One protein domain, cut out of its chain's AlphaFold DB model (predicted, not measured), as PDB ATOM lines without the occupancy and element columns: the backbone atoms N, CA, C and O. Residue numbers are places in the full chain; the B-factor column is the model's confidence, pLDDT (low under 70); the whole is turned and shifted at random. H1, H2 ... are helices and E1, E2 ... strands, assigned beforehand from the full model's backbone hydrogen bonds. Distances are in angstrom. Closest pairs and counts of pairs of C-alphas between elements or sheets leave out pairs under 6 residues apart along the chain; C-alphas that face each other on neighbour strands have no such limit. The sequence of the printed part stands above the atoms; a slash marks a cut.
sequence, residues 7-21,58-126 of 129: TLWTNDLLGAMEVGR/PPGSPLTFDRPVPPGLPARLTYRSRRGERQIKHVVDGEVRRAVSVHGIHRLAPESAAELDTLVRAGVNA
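AT A GLANCE: This is residues 7 to 21 and 58 to 126 of the 129 residues of an uncharacterized protein of Streptomyces sp. WAC 01420 (UniProt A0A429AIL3). Little regular structure: long loop stretches make most of this domain, with a small hairpin of strands E1 and E2 at one end and helix H2, which begins near E1, along one side. The 84 printed residues hold two named helices and two named strands, in the order H1, E1, E2, H2; the class is mixed, with 25 residues in named elements. The antiparallel sheet is E1 - E2. The whole is compact, with a radius of gyration of the C-alphas of 12.6 A and spans of 33 by 28 by 21 A.

HOW THE PARTS SIT: E1, residues 78 to 81, and E2, residues 84 to 87, form an antiparallel hairpin at 143 degrees; N 79 and O 86 are within hydrogen-bond range at 2.8 A. The closest C-alphas of E1 and H2, residues 110 to 122, are those of Thr 78 and Ser 112, 6.0 A apart. H1, residues 73 to 76, and H2 are close but not clearly touching; their closest C-alphas, of Arg 76 and Ser 112, are 7.4 A apart. Every O i to N i+4 pair in H2 is within hydrogen-bond range; H1 is too short for one.

IN THESE COORDINATES: H1 begins at C-alpha 73 (155.505, 179.024, 167.285). H2, 18.1 A long, ends at C-alpha 122 (165.561, 177.164, 178.491).

THE WHOLE: Residues 22 to 57 are not printed; C-alphas 21 and 58 are 8.7 A apart. The link E2 to H2 is long. Residues 7 to 16 are among those under pLDDT 70.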
ATOM      1  N   THR A   7     153.898 166.723 171.523       53.88
ATOM      2  CA  THR A   7     153.160 167.947 171.843       53.88
ATOM      3  C   THR A   7     151.739 167.574 172.245       53.88
ATOM      4  O   THR A   7     150.905 167.260 171.396       53.88
ATOM      5  N   LEU A   8     151.438 167.597 173.542       51.81
ATOM      6  CA  LEU A   8     150.058 167.478 174.009       51.81
ATOM      7  C   LEU A   8     149.515 168.885 174.278       51.81
ATOM      8  O   LEU A   8     149.841 169.492 175.287       51.81
ATOM      9  N   TRP A   9     148.702 169.395 173.353       57.25
ATOM     10  CA  TRP A   9     148.127 170.740 173.418       57.25
ATOM     11  C   TRP A   9     146.898 170.807 174.327       57.25
ATOM     12  O   TRP A   9     145.770 170.776 173.850       57.25
ATOM     13  N   THR A  10     147.087 170.893 175.639       49.94
ATOM     14  CA  THR A  10     145.993 171.224 176.567       49.94
ATOM     15  C   THR A  10     146.217 172.624 177.121       49.94
ATOM     16  O   THR A  10     147.208 172.833 177.813       49.94
ATOM     17  N   ASN A  11     145.311 173.565 176.832       54.44
ATOM     18  CA  ASN A  11     145.347 174.945 177.345       54.44
ATOM     19  C   ASN A  11     146.676 175.683 177.069       54.44
ATOM     20  O   ASN A  11     147.273 176.229 177.990       54.44
ATOM     21  N   ASP A  12     147.164 175.643 175.824       62.69
ATOM     22  CA  ASP A  12     148.409 176.304 175.387       62.69
ATOM     23  C   ASP A  12     149.692 175.840 176.095       62.69
ATOM     24  O   ASP A  12     150.717 176.516 176.032       62.69
ATOM     25  N   LEU A  13     149.670 174.679 176.752       65.06
ATOM     26  CA  LEU A  13     150.841 174.118 177.424       65.06
ATOM     27  C   LEU A  13     151.612 173.172 176.506       65.06
ATOM     28  O   LEU A  13     151.029 172.346 175.799       65.06
ATOM     29  N   LEU A  14     152.942 173.266 176.556       66.88
ATOM     30  CA  LEU A  14     153.837 172.369 175.835       66.88
ATOM     31  C   LEU A  14     154.393 171.278 176.754       66.88
ATOM     32  O   LEU A  14     155.068 171.575 177.736       66.88
ATOM     33  N   GLY A  15     154.166 170.022 176.361       66.81
ATOM     34  CA  GLY A  15     154.888 168.861 176.875       66.81
ATOM     35  C   GLY A  15     156.110 168.520 176.029       66.81
ATOM     36  O   GLY A  15     156.109 168.714 174.815       66.81
ATOM     37  N   ALA A  16     157.142 167.974 176.661       68.50
ATOM     38  CA  ALA A  16     158.248 167.334 175.967       68.50
ATOM     39  C   ALA A  16     158.637 166.048 176.685       68.50
ATOM     40  O   ALA A  16     158.527 165.942 177.904       68.50
ATOM     41  N   MET A  17     159.083 165.069 175.908       72.88
ATOM     42  CA  MET A  17     159.581 163.798 176.410       72.88
ATOM     43  C   MET A  17     160.832 163.447 175.620       72.88
ATOM     44  O   MET A  17     160.865 163.610 174.399       72.88
ATOM     45  N   GLU A  18     161.863 162.977 176.313       72.88
ATOM     46  CA  GLU A  18     163.017 162.391 175.650       72.88
ATOM     47  C   GLU A  18     162.658 160.998 175.133       72.88
ATOM     48  O   GLU A  18     161.968 160.227 175.797       72.88
ATOM     49  N   VAL A  19     163.128 160.669 173.934       76.69
ATOM     50  CA  VAL A  19     162.881 159.369 173.319       76.69
ATOM     51  C   VAL A  19     164.214 158.674 173.150       76.69
ATOM     52  O   VAL A  19     165.082 159.153 172.440       76.69
ATOM     53  N   GLY A  20     164.381 157.531 173.804       77.69
ATOM     54  CA  GLY A  20     165.550 156.687 173.600       77.69
ATOM     55  C   GLY A  20     165.409 155.864 172.323       77.69
ATOM     56  O   GLY A  20     166.327 155.810 171.507       77.69
ATOM     57  N   ARG A  21     164.248 155.223 172.135       83.56
ATOM     58  CA  ARG A  21     163.989 154.294 171.025       83.56
ATOM     59  C   ARG A  21     162.565 154.443 170.497       83.56
ATOM     60  O   ARG A  21     161.638 154.725 171.253       83.56
ATOM     61  N   PRO A  58     163.878 157.291 178.157       75.12
ATOM     62  CA  PRO A  58     164.672 156.877 179.303       75.12
ATOM     63  C   PRO A  58     163.792 156.731 180.562       75.12
ATOM     64  O   PRO A  58     162.746 157.383 180.680       75.12
ATOM     65  N   PRO A  59     164.184 155.873 181.523       69.88
ATOM     66  CA  PRO A  59     163.439 155.704 182.763       69.88
ATOM     67  C   PRO A  59     163.177 157.046 183.452       69.88
ATOM     68  O   PRO A  59     164.095 157.828 183.687       69.88
ATOM     69  N   GLY A  60     161.911 157.307 183.782       63.12
ATOM     70  CA  GLY A  60     161.519 158.497 184.528       63.12
ATOM     71  C   GLY A  60     161.461 159.799 183.728       63.12
ATOM     72  O   GLY A  60     161.380 160.840 184.370       63.12
ATOM     73  N   SER A  61     161.465 159.785 182.385       61.25
ATOM     74  CA  SER A  61     161.234 161.001 181.586       61.25
ATOM     75  C   SER A  61     159.935 161.706 182.008       61.25
ATOM     76  O   SER A  61     158.847 161.191 181.726       61.25
ATOM     77  N   PRO A  62     160.010 162.872 182.675       64.12
ATOM     78  CA  PRO A  62     158.817 163.567 183.122       64.12
ATOM     79  C   PRO A  62     158.170 164.285 181.935       64.12
ATOM     80  O   PRO A  62     158.842 165.004 181.200       64.12
ATOM     81  N   LEU A  63     156.855 164.130 181.773       66.06
ATOM     82  CA  LEU A  63     156.060 165.044 180.954       66.06
ATOM     83  C   LEU A  63     155.760 166.289 181.792       66.06
ATOM     84  O   LEU A  63     154.959 166.232 182.724       66.06
ATOM     85  N   THR A  64     156.419 167.401 181.482       66.62
ATOM     86  CA  THR A  64     156.176 168.696 182.134       66.62
ATOM     87  C   THR A  64     155.227 169.540 181.289       66.62
ATOM     88  O   THR A  64     155.402 169.613 180.081       66.62
ATOM     89  N   PHE A  65     154.236 170.180 181.914       70.06
ATOM     90  CA  PHE A  65     153.253 171.064 181.261       70.06
ATOM     91  C   PHE A  65     153.251 172.446 181.917       70.06
ATOM     92  O   PHE A  65     152.213 173.002 182.244       70.06
ATOM     93  N   ASP A  66     154.430 172.972 182.205       69.88
ATOM     94  CA  ASP A  66     154.615 174.204 182.967       69.88
ATOM     95  C   ASP A  66     154.876 175.419 182.072       69.88
ATOM     96  O   ASP A  66     155.117 176.517 182.574       69.88
ATOM     97  N   ARG A  67     154.845 175.240 180.742       71.94
ATOM     98  CA  ARG A  67     155.265 176.277 179.796       71.94
ATOM     99  C   ARG A  67     154.187 176.645 178.801       71.94
ATOM    100  O   ARG A  67     153.764 175.767 178.042       71.94
ATOM    101  N   PRO A  68     153.813 177.935 178.747       75.50
ATOM    102  CA  PRO A  68     152.964 178.428 177.684       75.50
ATOM    103  C   PRO A  68     153.711 178.339 176.354       75.50
ATOM    104  O   PRO A  68     154.913 178.613 176.267       75.50
ATOM    105  N   VAL A  69     152.990 177.966 175.307       74.75
ATOM    106  CA  VAL A  69     153.501 177.981 173.943       74.75
ATOM    107  C   VAL A  69     153.605 179.434 173.464       74.75
ATOM    108  O   VAL A  69     152.608 180.155 173.499       74.75
ATOM    109  N   PRO A  70     154.779 179.888 172.982       79.00
ATOM    110  CA  PRO A  70     154.913 181.218 172.402       79.00
ATOM    111  C   PRO A  70     153.958 181.432 171.215       79.00
ATOM    112  O   PRO A  70     153.853 180.544 170.359       79.00
ATOM    113  N   PRO A  71     153.330 182.618 171.089       79.50
ATOM    114  CA  PRO A  71     152.507 182.949 169.932       79.50
ATOM    115  C   PRO A  71     153.284 182.777 168.624       79.50
ATOM    116  O   PRO A  71     154.459 183.139 168.523       79.50
ATOM    117  N   GLY A  72     152.646 182.199 167.611       82.25
ATOM    118  CA  GLY A  72     153.252 182.003 166.293       82.25
ATOM    119  C   GLY A  72     154.228 180.828 166.192       82.25
ATOM    120  O   GLY A  72     154.429 180.341 165.081       82.25
ATOM    121  N   LEU A  73     154.758 180.291 167.303       83.44
ATOM    122  CA  LEU A  73     155.505 179.024 167.285       83.44
ATOM    123  C   LEU A  73     154.709 177.893 166.603       83.44
ATOM    124  O   LEU A  73     155.266 177.238 165.724       83.44
ATOM    125  N   PRO A  74     153.405 177.692 166.887       81.62
ATOM    126  CA  PRO A  74     152.635 176.617 166.264       81.62
ATOM    127  C   PRO A  74     152.563 176.731 164.738       81.62
ATOM    128  O   PRO A  74     152.496 175.715 164.053       81.62
ATOM    129  N   ALA A  75     152.596 177.957 164.202       84.88
ATOM    130  CA  ALA A  75     152.558 178.210 162.762       84.88
ATOM    131  C   ALA A  75     153.877 177.840 162.061       84.88
ATOM    132  O   ALA A  75     153.882 177.558 160.863       84.88
ATOM    133  N   ARG A  76     154.992 177.848 162.802       86.25
ATOM    134  CA  ARG A  76     156.331 177.522 162.290       86.25
ATOM    135  C   ARG A  76     156.661 176.038 162.385       86.25
ATOM    136  O   ARG A  76     157.449 175.548 161.584       86.25
ATOM    137  N   LEU A  77     156.060 175.328 163.341       83.69
ATOM    138  CA  LEU A  77     156.365 173.921 163.570       83.69
ATOM    139  C   LEU A  77     155.899 173.039 162.407       83.69
ATOM    140  O   LEU A  77     154.726 173.032 162.012       83.69
ATOM    141  N   THR A  78     156.821 172.214 161.924       86.62
ATOM    142  CA  THR A  78     156.567 171.155 160.957       86.62
ATOM    143  C   THR A  78     156.823 169.789 161.583       86.62
ATOM    144  O   THR A  78     157.761 169.565 162.353       86.62
ATOM    145  N   TYR A  79     155.958 168.837 161.249       80.44
ATOM    146  CA  TYR A  79     156.109 167.435 161.602       80.44
ATOM    147  C   TYR A  79     156.256 166.578 160.355       80.44
ATOM    148  O   TYR A  79     155.700 166.852 159.293       80.44
ATOM    149  N   ARG A  80     156.988 165.485 160.509       82.69
ATOM    150  CA  ARG A  80     157.194 164.454 159.509       82.69
ATOM    151  C   ARG A  80     156.151 163.369 159.695       82.69
ATOM    152  O   ARG A  80     156.008 162.773 160.760       82.69
ATOM    153  N   SER A  81     155.436 163.092 158.618       75.56
ATOM    154  CA  SER A  81     154.583 161.919 158.484       75.56
ATOM    155  C   SER A  81     155.176 160.965 157.450       75.56
ATOM    156  O   SER A  81     156.050 161.346 156.670       75.56
ATOM    157  N   ARG A  82     154.629 159.747 157.351       72.12
ATOM    158  CA  ARG A  82     154.933 158.828 156.236       72.12
ATOM    159  C   ARG A  82     154.657 159.443 154.853       72.12
ATOM    160  O   ARG A  82     155.195 158.977 153.863       72.12
ATOM    161  N   ARG A  83     153.817 160.484 154.782       78.88
ATOM    162  CA  ARG A  83     153.445 161.197 153.548       78.88
ATOM    163  C   ARG A  83     154.243 162.492 153.330       78.88
ATOM    164  O   ARG A  83     153.836 163.295 152.499       78.88
ATOM    165  N   GLY A  84     155.310 162.726 154.096       82.94
ATOM    166  CA  GLY A  84     156.117 163.947 154.043       82.94
ATOM    167  C   GLY A  84     155.855 164.915 155.198       82.94
ATOM    168  O   GLY A  84     155.147 164.588 156.160       82.94
ATOM    169  N   GLU A  85     156.465 166.093 155.098       87.00
ATOM    170  CA  GLU A  85     156.372 167.171 156.084       87.00
ATOM    171  C   GLU A  85     155.049 167.928 156.007       87.00
ATOM    172  O   GLU A  85     154.464 168.100 154.938       87.00
ATOM    173  N   ARG A  86     154.539 168.331 157.172       85.31
ATOM    174  CA  ARG A  86     153.248 169.000 157.327       85.31
ATOM    175  C   ARG A  86     153.294 169.983 158.489       85.31
ATOM    176  O   ARG A  86     153.933 169.717 159.499       85.31
ATOM    177  N   GLN A  87     152.564 171.082 158.359       86.12
ATOM    178  CA  GLN A  87     152.352 172.038 159.447       86.12
ATOM    179  C   GLN A  87     151.231 171.588 160.387       86.12
ATOM    180  O   GLN A  87     150.347 170.804 160.003       86.12
ATOM    181  N   ILE A  88     151.259 172.109 161.618       79.56
ATOM    182  CA  ILE A  88     150.183 171.940 162.599       79.56
ATOM    183  C   ILE A  88     148.871 172.469 162.008       79.56
ATOM    184  O   ILE A  88     148.803 173.551 161.425       79.56
ATOM    185  N   LYS A  89     147.802 171.677 162.131       79.69
ATOM    186  CA  LYS A  89     146.477 172.067 161.646       79.69
ATOM    187  C   LYS A  89     145.813 173.046 162.608       79.69
ATOM    188  O   LYS A  89     146.080 173.032 163.801       79.69
ATOM    189  N   HIS A  90     144.861 173.816 162.083       83.00
ATOM    190  CA  HIS A  90     143.989 174.690 162.875       83.00
ATOM    191  C   HIS A  90     144.720 175.808 163.630       83.00
ATOM    192  O   HIS A  90     144.208 176.304 164.633       83.00
ATOM    193  N   VAL A  91     145.883 176.223 163.125       82.88
ATOM    194  CA  VAL A  91     146.568 177.423 163.598       82.88
ATOM    195  C   VAL A  91     145.930 178.649 162.942       82.88
ATOM    196  O   VAL A  91     145.856 178.720 161.717       82.88
ATOM    197  N   VAL A  92     145.446 179.594 163.748       82.81
ATOM    198  CA  VAL A  92     144.887 180.883 163.308       82.81
ATOM    199  C   VAL A  92     145.482 181.962 164.200       82.81
ATOM    200  O   VAL A  92     145.509 181.791 165.415       82.81
ATOM    201  N   ASP A  93     145.991 183.038 163.601       84.00
ATOM    202  CA  ASP A  93     146.699 184.123 164.305       84.00
ATOM    203  C   ASP A  93     147.903 183.643 165.136       84.00
ATOM    204  O   ASP A  93     148.273 184.238 166.141       84.00
ATOM    205  N   GLY A  94     148.527 182.537 164.723       79.94
ATOM    206  CA  GLY A  94     149.654 181.947 165.444       79.94
ATOM    207  C   GLY A  94     149.264 181.107 166.662       79.94
ATOM    208  O   GLY A  94     150.159 180.641 167.362       79.94
ATOM    209  N   GLU A  95     147.973 180.859 166.886       78.12
ATOM    210  CA  GLU A  95     147.450 180.050 167.992       78.12
ATOM    211  C   GLU A  95     146.675 178.833 167.481       78.12
ATOM    212  O   GLU A  95     145.998 178.887 166.450       78.12
ATOM    213  N   VAL A  96     146.736 177.714 168.205       78.12
ATOM    214  CA  VAL A  96     145.957 176.514 167.868       78.12
ATOM    215  C   VAL A  96     144.509 176.720 168.312       78.12
ATOM    216  O   VAL A  96     144.183 176.625 169.489       78.12
ATOM    217  N   ARG A  97     143.595 176.945 167.362       82.31
ATOM    218  CA  ARG A  97     142.163 177.149 167.662       82.31
ATOM    219  C   ARG A  97     141.399 175.849 167.895       82.31
ATOM    220  O   ARG A  97     140.290 175.866 168.422       82.31
ATOM    221  N   ARG A  98     141.941 174.717 167.434       75.19
ATOM    222  CA  ARG A  98     141.350 173.387 167.626       75.19
ATOM    223  C   ARG A  98     142.447 172.373 167.878       75.19
ATOM    224  O   ARG A  98     143.304 172.166 167.028       75.19
ATOM    225  N   ALA A  99     142.359 171.689 169.009       67.12
ATOM    226  CA  ALA A  99     143.354 170.701 169.392       67.12
ATOM    227  C   ALA A  99     143.120 169.314 168.745       67.12
ATOM    228  O   ALA A  99     143.987 168.436 168.774       67.12
ATOM    229  N   VAL A 100     141.969 169.116 168.084       63.75
ATOM    230  CA  VAL A 100     141.683 167.919 167.272       63.75
ATOM    231  C   VAL A 100     142.733 167.783 166.166       63.75
ATOM    232  O   VAL A 100     142.911 168.685 165.354       63.75
ATOM    233  N   SER A 101     143.397 166.625 166.099       59.62
ATOM    234  CA  SER A 101     144.558 166.329 165.229       59.62
ATOM    235  C   SER A 101     145.893 166.983 165.618       59.62
ATOM    236  O   SER A 101     146.870 166.772 164.902       59.62
ATOM    237  N   VAL A 102     145.940 167.758 166.706       65.12
ATOM    238  CA  VAL A 102     147.167 168.369 167.262       65.12
ATOM    239  C   VAL A 102     147.619 167.645 168.536       65.12
ATOM    240  O   VAL A 102     148.803 167.611 168.850       65.12
ATOM    241  N   HIS A 103     146.687 167.017 169.258       67.56
ATOM    242  CA  HIS A 103     147.029 166.097 170.338       67.56
ATOM    243  C   HIS A 103     147.664 164.816 169.793       67.56
ATOM    244  O   HIS A 103     147.011 164.046 169.084       67.56
ATOM    245  N   GLY A 104     148.905 164.550 170.192       69.50
ATOM    246  CA  GLY A 104     149.569 163.290 169.895       69.50
ATOM    247  C   GLY A 104     151.084 163.375 170.003       69.50
ATOM    248  O   GLY A 104     151.660 164.417 170.313       69.50
ATOM    249  N   ILE A 105     151.726 162.245 169.721       71.50
ATOM    250  CA  ILE A 105     153.176 162.174 169.566       71.50
ATOM    251  C   ILE A 105     153.493 162.418 168.091       71.50
ATOM    252  O   ILE A 105     153.029 161.672 167.226       71.50
ATOM    253  N   HIS A 106     154.284 163.449 167.797       75.31
ATOM    254  CA  HIS A 106     154.662 163.810 166.435       75.31
ATOM    255  C   HIS A 106     156.179 163.755 166.268       75.31
ATOM    256  O   HIS A 106     156.938 164.203 167.120       75.31
ATOM    257  N   ARG A 107     156.649 163.235 165.132       77.75
ATOM    258  CA  ARG A 107     158.056 163.386 164.752       77.75
ATOM    259  C   ARG A 107     158.220 164.779 164.164       77.75
ATOM    260  O   ARG A 107     157.693 165.026 163.087       77.75
ATOM    261  N   LEU A 108     158.901 165.690 164.846       79.88
ATOM    262  CA  LEU A 108     159.171 167.021 164.296       79.88
ATOM    263  C   LEU A 108     160.210 166.954 163.169       79.88
ATOM    264  O   LEU A 108     161.055 166.052 163.142       79.88
ATOM    265  N   ALA A 109     160.144 167.898 162.227       83.56
ATOM    266  CA  ALA A 109     161.266 168.150 161.331       83.56
ATOM    267  C   ALA A 109     162.484 168.613 162.153       83.56
ATOM    268  O   ALA A 109     162.294 169.188 163.227       83.56
ATOM    269  N   PRO A 110     163.725 168.372 161.696       82.38
ATOM    270  CA  PRO A 110     164.918 168.676 162.482       82.38
ATOM    271  C   PRO A 110     164.996 170.125 162.981       82.38
ATOM    272  O   PRO A 110     165.342 170.327 164.144       82.38
ATOM    273  N   GLU A 111     164.632 171.124 162.164       84.44
ATOM    274  CA  GLU A 111     164.663 172.523 162.619       84.44
ATOM    275  C   GLU A 111     163.599 172.794 163.687       84.44
ATOM    276  O   GLU A 111     163.903 173.360 164.735       84.44
ATOM    277  N   SER A 112     162.372 172.311 163.474       83.38
ATOM    278  CA  SER A 112     161.285 172.412 164.459       83.38
ATOM    279  C   SER A 112     161.612 171.684 165.766       83.38
ATOM    280  O   SER A 112     161.249 172.143 166.845       83.38
ATOM    281  N   ALA A 113     162.322 170.557 165.679       80.75
ATOM    282  CA  ALA A 113     162.805 169.800 166.824       80.75
ATOM    283  C   ALA A 113     163.824 170.614 167.635       80.75
ATOM    284  O   ALA A 113     163.692 170.697 168.850       80.75
ATOM    285  N   ALA A 114     164.800 171.248 166.978       82.38
ATOM    286  CA  ALA A 114     165.810 172.078 167.639       82.38
ATOM    287  C   ALA A 114     165.215 173.353 168.266       82.38
ATOM    288  O   ALA A 114     165.586 173.745 169.377       82.38
ATOM    289  N   GLU A 115     164.265 173.985 167.579       84.06
ATOM    290  CA  GLU A 115     163.540 175.146 168.094       84.06
ATOM    291  C   GLU A 115     162.746 174.784 169.358       84.06
ATOM    292  O   GLU A 115     162.830 175.478 170.376       84.06
ATOM    293  N   LEU A 116     162.037 173.650 169.329       78.88
ATOM    294  CA  LEU A 116     161.291 173.166 170.485       78.88
ATOM    295  C   LEU A 116     162.216 172.720 171.624       78.88
ATOM    296  O   LEU A 116     161.931 173.011 172.783       78.88
ATOM    297  N   ASP A 117     163.346 172.081 171.310       77.94
ATOM    298  CA  ASP A 117     164.371 171.718 172.292       77.94
ATOM    299  C   ASP A 117     164.869 172.940 173.053       77.94
ATOM    300  O   ASP A 117     164.967 172.922 174.276       77.94
ATOM    301  N   THR A 118     165.138 174.027 172.330       80.38
ATOM    302  CA  THR A 118     165.608 175.283 172.916       80.38
ATOM    303  C   THR A 118     164.579 175.821 173.906       80.38
ATOM    304  O   THR A 118     164.929 176.143 175.043       80.38
ATOM    305  N   LEU A 119     163.297 175.835 173.527       77.25
ATOM    306  CA  LEU A 119     162.207 176.253 174.410       77.25
ATOM    307  C   LEU A 119     162.078 175.345 175.643       77.25
ATOM    308  O   LEU A 119     161.843 175.836 176.749       77.25
ATOM    309  N   VAL A 120     162.254 174.031 175.471       73.44
ATOM    310  CA  VAL A 120     162.148 173.001 176.520       73.44
ATOM    311  C   VAL A 120     163.382 172.959 177.432       73.44
ATOM    312  O   VAL A 120     163.255 172.687 178.626       73.44
ATOM    313  N   ARG A 121     164.572 173.317 176.963       72.38
ATOM    314  CA  ARG A 121     165.776 173.390 177.803       72.38
ATOM    315  C   ARG A 121     165.908 174.727 178.519       72.38
ATOM    316  O   ARG A 121     166.309 174.738 179.680       72.38
ATOM    317  N   ALA A 122     165.492 175.829 177.893       68.88
ATOM    318  CA  ALA A 122     165.561 177.164 178.491       68.88
ATOM    319  C   ALA A 122     164.857 177.246 179.858       68.88
ATOM    320  O   ALA A 122     165.389 177.837 180.792       68.88
ATOM    321  N   GLY A 123     163.703 176.594 180.018       59.53
ATOM    322  CA  GLY A 123     162.993 176.570 181.302       59.53
ATOM    323  C   GLY A 123     163.438 175.482 182.288       59.53
ATOM    324  O   GLY A 123     163.026 175.542 183.436       59.53
ATOM    325  N   VAL A 124     164.288 174.511 181.905       54.53
ATOM    326  CA  VAL A 124     164.895 173.582 182.890       54.53
ATOM    327  C   VAL A 124     165.914 174.330 183.759       54.53
ATOM    328  O   VAL A 124     166.092 173.991 184.925       54.53
ATOM    329  N   ASN A 125     166.523 175.385 183.210       48.31
ATOM    330  CA  ASN A 125     167.475 176.256 183.903       48.31
ATOM    331  C   ASN A 125     166.834 177.506 184.531       48.31
ATOM    332  O   ASN A 125     167.539 178.303 185.148       48.31
ATOM    333  N   ALA A 126     165.521 177.708 184.382       46.69
ATOM    334  CA  ALA A 126     164.825 178.814 185.030       46.69
ATOM    335  C   ALA A 126     164.460 178.422 186.478       46.69
ATOM    336  O   ALA A 126     163.948 177.320 186.692       46.69
TER     337      ALA A 126